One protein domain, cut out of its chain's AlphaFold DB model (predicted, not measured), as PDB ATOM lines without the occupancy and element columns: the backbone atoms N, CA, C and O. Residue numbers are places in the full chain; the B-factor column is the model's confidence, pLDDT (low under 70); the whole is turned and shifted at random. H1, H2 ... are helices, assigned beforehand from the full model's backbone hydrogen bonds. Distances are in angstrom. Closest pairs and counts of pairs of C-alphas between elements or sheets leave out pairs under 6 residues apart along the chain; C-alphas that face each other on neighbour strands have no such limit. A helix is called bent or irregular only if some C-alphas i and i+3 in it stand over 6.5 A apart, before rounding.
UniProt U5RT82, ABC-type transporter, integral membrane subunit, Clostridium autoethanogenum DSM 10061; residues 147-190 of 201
ATOM      1  N   TYR A 147      17.473  -1.293  -1.399       61.34
ATOM      2  CA  TYR A 147      18.101  -0.258  -2.233       61.34
ATOM      3  C   TYR A 147      19.434  -0.688  -2.831       61.34
ATOM      4  O   TYR A 147      19.665  -0.469  -4.023       61.34
ATOM      5  N   PHE A 148      20.279  -1.363  -2.048       59.88
ATOM      6  CA  PHE A 148      21.506  -1.959  -2.581       59.88
ATOM      7  C   PHE A 148      21.200  -2.953  -3.711       59.88
ATOM      8  O   PHE A 148      21.927  -2.974  -4.705       59.88
ATOM      9  N   SER A 149      20.060  -3.656  -3.627       59.44
ATOM     10  CA  SER A 149      19.575  -4.542  -4.692       59.44
ATOM     11  C   SER A 149      19.288  -3.887  -6.028       59.44
ATOM     12  O   SER A 149      19.516  -4.503  -7.071       59.44
ATOM     13  N   SER A 150      18.860  -2.627  -6.010       63.78
ATOM     14  CA  SER A 150      18.493  -1.906  -7.222       63.78
ATOM     15  C   SER A 150      19.703  -1.296  -7.939       63.78
ATOM     16  O   SER A 150      19.697  -1.238  -9.165       63.78
ATOM     17  N   ILE A 151      20.751  -0.887  -7.210       64.50
ATOM     18  CA  ILE A 151      21.903  -0.173  -7.794       64.50
ATOM     19  C   ILE A 151      22.880  -1.112  -8.530       64.50
ATOM     20  O   ILE A 151      23.504  -0.714  -9.510       64.50
ATOM     21  N   MET A 152      23.021  -2.366  -8.074       61.97
ATOM     22  CA  MET A 152      23.934  -3.362  -8.653       61.97
ATOM     23  C   MET A 152      23.351  -4.785  -8.532       61.97
ATOM     24  O   MET A 152      23.617  -5.481  -7.545       61.97
ATOM     25  N   PRO A 153      22.595  -5.275  -9.534       67.56
ATOM     26  CA  PRO A 153      21.876  -6.548  -9.428       67.56
ATOM     27  C   PRO A 153      22.800  -7.773  -9.291       67.56
ATOM     28  O   PRO A 153      22.489  -8.694  -8.538       67.56
ATOM     29  N   LYS A 154      23.973  -7.783  -9.946       73.75
ATOM     30  CA  LYS A 154      24.922  -8.916  -9.876       73.75
ATOM     31  C   LYS A 154      25.557  -9.072  -8.486       73.75
ATOM     32  O   LYS A 154      25.546 -10.167  -7.930       73.75
ATOM     33  N   SER A 155      26.068  -7.982  -7.911       77.81
ATOM     34  CA  SER A 155      26.673  -7.987  -6.567       77.81
ATOM     35  C   SER A 155      25.635  -8.255  -5.485       77.81
ATOM     36  O   SER A 155      25.898  -8.969  -4.519       77.81
ATOM     37  N   THR A 156      24.420  -7.746  -5.676       77.62
ATOM     38  CA  THR A 156      23.322  -7.998  -4.747       77.62
ATOM     39  C   THR A 156      22.914  -9.454  -4.735       77.62
ATOM     40  O   THR A 156      22.719  -9.997  -3.657       77.62
ATOM     41  N   LEU A 157      22.826 -10.123  -5.885       77.19
ATOM     42  CA  LEU A 157      22.499 -11.547  -5.903       77.19
ATOM     43  C   LEU A 157      23.510 -12.361  -5.075       77.19
ATOM     44  O   LEU A 157      23.112 -13.194  -4.259       77.19
ATOM     45  N   MET A 158      24.809 -12.071  -5.215       85.50
ATOM     46  CA  MET A 158      25.849 -12.707  -4.397       85.50
ATOM     47  C   MET A 158      25.686 -12.387  -2.905       85.50
ATOM     48  O   MET A 158      25.763 -13.288  -2.065       85.50
ATOM     49  N   LEU A 159      25.415 -11.124  -2.560       80.06
ATOM     50  CA  LEU A 159      25.174 -10.700  -1.178       80.06
ATOM     51  C   LEU A 159      23.904 -11.317  -0.592       80.06
ATOM     52  O   LEU A 159      23.916 -11.727   0.559       80.06
ATOM     53  N   MET A 160      22.832 -11.453  -1.365       82.19
ATOM     54  CA  MET A 160      21.573 -12.070  -0.950       82.19
ATOM     55  C   MET A 160      21.787 -13.541  -0.596       82.19
ATOM     56  O   MET A 160      21.333 -14.000   0.452       82.19
ATOM     57  N   ILE A 161      22.518 -14.277  -1.440       84.88
ATOM     58  CA  ILE A 161      22.886 -15.669  -1.155       84.88
ATOM     59  C   ILE A 161      23.764 -15.730   0.102       84.88
ATOM     60  O   ILE A 161      23.525 -16.566   0.972       84.88
ATOM     61  N   SER A 162      24.718 -14.808   0.244       87.06
ATOM     62  CA  SER A 162      25.597 -14.726   1.419       87.06
ATOM     63  C   SER A 162      24.819 -14.420   2.706       87.06
ATOM     64  O   SER A 162      24.978 -15.113   3.709       87.06
ATOM     65  N   PHE A 163      23.906 -13.448   2.682       82.25
ATOM     66  CA  PHE A 163      23.046 -13.107   3.813       82.25
ATOM     67  C   PHE A 163      22.061 -14.222   4.149       82.25
ATOM     68  O   PHE A 163      21.775 -14.409   5.325       82.25
ATOM     69  N   LYS A 164      21.589 -15.009   3.171       84.31
ATOM     70  CA  LYS A 164      20.788 -16.224   3.405       84.31
ATOM     71  C   LYS A 164      21.621 -17.366   4.001       84.31
ATOM     72  O   LYS A 164      21.100 -18.185   4.764       84.31
ATOM     73  N   LEU A 165      22.914 -17.427   3.686       87.44
ATOM     74  CA  LEU A 165      23.824 -18.428   4.234       87.44
ATOM     75  C   LEU A 165      24.043 -18.221   5.740       87.44
ATOM     76  O   LEU A 165      24.046 -19.206   6.470       87.44
ATOM     77  N   ILE A 166      24.137 -16.978   6.225       89.75
ATOM     78  CA  ILE A 166      24.328 -16.661   7.656       89.75
ATOM     79  C   ILE A 166      23.279 -17.330   8.581       89.75
ATOM     80  O   ILE A 166      23.685 -18.078   9.478       89.75
ATOM     81  N   PRO A 167      21.953 -17.138   8.405       86.38
ATOM     82  CA  PRO A 167      20.944 -17.791   9.238       86.38
ATOM     83  C   PRO A 167      20.947 -19.307   9.034       86.38
ATOM     84  O   PRO A 167      20.928 -20.055  10.009       86.38
ATOM     85  N   THR A 168      21.097 -19.772   7.789       89.25
ATOM     86  CA  THR A 168      21.147 -21.209   7.477       89.25
ATOM     87  C   THR A 168      22.321 -21.900   8.178       89.25
ATOM     88  O   THR A 168      22.182 -23.013   8.684       89.25
ATOM     89  N   MET A 169      23.490 -21.255   8.243       91.19
ATOM     90  CA  MET A 169      24.642 -21.778   8.975       91.19
ATOM     91  C   MET A 169      24.406 -21.764  10.480       91.19
ATOM     92  O   MET A 169      24.774 -22.732  11.138       91.19
ATOM     93  N   LYS A 170      23.764 -20.727  11.029       91.25
ATOM     94  CA  LYS A 170      23.412 -20.670  12.454       91.25
ATOM     95  C   LYS A 170      22.505 -21.836  12.861       91.25
ATOM     96  O   LYS A 170      22.767 -22.473  13.882       91.25
ATOM     97  N   ASP A 171      21.506 -22.160  12.042       92.38
ATOM     98  CA  ASP A 171      20.606 -23.291  12.290       92.38
ATOM     99  C   ASP A 171      21.330 -24.632  12.162       92.38
ATOM    100  O   ASP A 171      21.214 -25.492  13.036       92.38
ATOM    101  N   ARG A 172      22.177 -24.792  11.136       90.75
ATOM    102  CA  ARG A 172      23.034 -25.982  10.997       90.75
ATOM    103  C   ARG A 172      23.964 -26.155  12.196       90.75
ATOM    104  O   ARG A 172      24.090 -27.264  12.702       90.75
ATOM    105  N   PHE A 173      24.577 -25.078  12.684       90.50
ATOM    106  CA  PHE A 173      25.422 -25.108  13.879       90.50
ATOM    107  C   PHE A 173      24.638 -25.512  15.127       90.50
ATOM    108  O   PHE A 173      25.149 -26.283  15.938       90.50
ATOM    109  N   LYS A 174      23.403 -25.023  15.284       90.12
ATOM    110  CA  LYS A 174      22.531 -25.404  16.398       90.12
ATOM    111  C   LYS A 174      22.195 -26.898  16.354       90.12
ATOM    112  O   LYS A 174      22.365 -27.570  17.365       90.12
ATOM    113  N   ASN A 175      21.823 -27.411  15.183       89.31
ATOM    114  CA  ASN A 175      21.508 -28.828  14.988       89.31
ATOM    115  C   ASN A 175      22.738 -29.717  15.217       89.31
ATOM    116  O   ASN A 175      22.656 -30.732  15.902       89.31
ATOM    117  N   LEU A 176      23.906 -29.320  14.698       89.94
ATOM    118  CA  LEU A 176      25.158 -30.033  14.956       89.94
ATOM    119  C   LEU A 176      25.476 -30.054  16.452       89.94
ATOM    120  O   LEU A 176      25.797 -31.111  16.986       89.94
ATOM    121  N   LYS A 177      25.351 -28.914  17.141       87.94
ATOM    122  CA  LYS A 177      25.569 -28.831  18.588       87.94
ATOM    123  C   LYS A 177      24.667 -29.806  19.351       87.94
ATOM    124  O   LYS A 177      25.170 -30.499  20.226       87.94
ATOM    125  N   GLU A 178      23.388 -29.893  18.996       87.44
ATOM    126  CA  GLU A 178      22.425 -30.817  19.608       87.44
ATOM    127  C   GLU A 178      22.803 -32.289  19.375       87.44
ATOM    128  O   GLU A 178      22.845 -33.075  20.320       87.44
ATOM    129  N   ILE A 179      23.201 -32.654  18.151       89.19
ATOM    130  CA  ILE A 179      23.679 -34.010  17.828       89.19
ATOM    131  C   ILE A 179      24.932 -34.364  18.642       89.19
ATOM    132  O   ILE A 179      25.039 -35.466  19.184       89.19
ATOM    133  N   TYR A 180      25.893 -33.443  18.739       85.00
ATOM    134  CA  TYR A 180      27.108 -33.656  19.524       85.00
ATOM    135  C   TYR A 180      26.816 -33.722  21.032       85.00
ATOM    136  O   TYR A 180      27.471 -34.489  21.737       85.00
ATOM    137  N   GLU A 181      25.822 -32.985  21.525       84.62
ATOM    138  CA  GLU A 181      25.387 -33.025  22.925       84.62
ATOM    139  C   GLU A 181      24.725 -34.372  23.274       84.62
ATOM    140  O   GLU A 181      25.071 -34.962  24.297       84.62
ATOM    141  N   ILE A 182      23.904 -34.936  22.374       85.38
ATOM    142  CA  ILE A 182      23.364 -36.308  22.491       85.38
ATOM    143  C   ILE A 182      24.491 -37.353  22.472       85.38
ATOM    144  O   ILE A 182      24.455 -38.325  23.223       85.38
ATOM    145  N   ARG A 183      25.536 -37.137  21.663       83.12
ATOM    146  CA  ARG A 183      26.744 -37.986  21.634       83.12
ATOM    147  C   ARG A 183      27.678 -37.782  22.839       83.12
ATOM    148  O   ARG A 183      28.762 -38.359  22.869       83.12
ATOM    149  N   GLY A 184      27.281 -36.983  23.834       77.38
ATOM    150  CA  GLY A 184      28.006 -36.813  25.096       77.38
ATOM    151  C   GLY A 184      29.041 -35.681  25.114       77.38
ATOM    152  O   GLY A 184      29.803 -35.562  26.079       77.38
ATOM    153  N   VAL A 185      29.085 -34.819  24.092       77.25
ATOM    154  CA  VAL A 185      29.983 -33.655  24.058       77.25
ATOM    155  C   VAL A 185      29.366 -32.495  24.841       77.25
ATOM    156  O   VAL A 185      28.396 -31.863  24.430       77.25
ATOM    157  N   ILE A 186      29.952 -32.186  25.998       71.06
ATOM    158  CA  ILE A 186      29.459 -31.145  26.908       71.06
ATOM    159  C   ILE A 186      29.960 -29.766  26.437       71.06
ATOM    160  O   ILE A 186      31.071 -29.353  26.774       71.06
ATOM    161  N   PHE A 187      29.128 -29.008  25.717       67.06
ATOM    162  CA  PHE A 187      29.435 -27.620  25.313       67.06
ATOM    163  C   PHE A 187      29.217 -26.580  26.427       67.06
ATOM    164  O   PHE A 187      29.423 -25.380  26.226       67.06
ATOM    165  N   ASN A 188      28.786 -27.007  27.616       64.94
ATOM    166  CA  ASN A 188      28.542 -26.108  28.736       64.94
ATOM    167  C   ASN A 188      29.870 -25.621  29.355       64.94
ATOM    168  O   ASN A 188      30.512 -26.325  30.141       64.94
ATOM    169  N   LYS A 189      30.249 -24.373  29.039       55.97
ATOM    170  CA  LYS A 189      31.431 -23.660  29.569       55.97
ATOM    171  C   LYS A 189      31.558 -23.715  31.100       55.97
ATOM    172  O   LYS A 189      32.676 -23.684  31.607       55.97
ATOM    173  N   LYS A 190      30.457 -23.855  31.854       51.19
ATOM    174  CA  LYS A 190      30.511 -23.948  33.327       51.19
ATOM    175  C   LYS A 190      31.088 -25.274  33.851       51.19
ATOM    176  O   LYS A 190      31.517 -25.317  35.000       51.19
TER     177      LYS A 190
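AT A GLANCE: This is residues 147 to 190 of the 201 residues of the protein "ABC-type transporter, integral membrane subunit" of Clostridium autoethanogenum DSM 10061 (UniProt U5RT82). One long helix, H2, makes the length of this model, with the very short helix H1 set at a corner before its first end and a tail, residues 183 to 190, turning off sideways past its last end. H1 and the tail are at opposite ends of H2, and the long stretch between them is a single bare helix. The printed part has 44 residues with two named helices, H1 then H2, and no named strand; the class is all helix. It is extended, with a radius of gyration of the C-alphas of 16.9 A, and the C-alphas span 49 by 19 by 10 A, a rod.

HOW THE PARTS SIT: H1, residues 147 to 151, is followed after a tight link of one residue, Met 152, by H2, residues 153 to 182. H1 and H2 only just touch, and only at the corner by their link, with 3 pairs of C-alphas within 8 A. H2 touches H1 with residues 156 to 157 alone; the closest C-alphas are those of Ser 149 and Thr 156, 5.1 A apart. The centres of the two helices are 22.5 A apart. Residues 161 to 176, which belong to H2, stand free. Every O i to N i+4 pair is within hydrogen-bond range in H1, and 25 of 26 are in H2.

IN THESE COORDINATES: H1 begins at C-alpha 147, (18.101, -0.258, -2.233). H2 measures 43.7 A from C-alpha 153, (21.876, -6.548, -9.428), to C-alpha 182, (23.364, -36.308, 22.491). H2 is neither bent nor irregular, but only just: C-alphas 164 and 167 are 6.0 A apart.

THE WHOLE: The two C-alphas farthest apart, those of Ile 151 and Gly 184, are 49.6 A apart. The printed part has no cut. Its mean pLDDT is 79.0, and residues 147 to 153 and 187 to 190 are under 70.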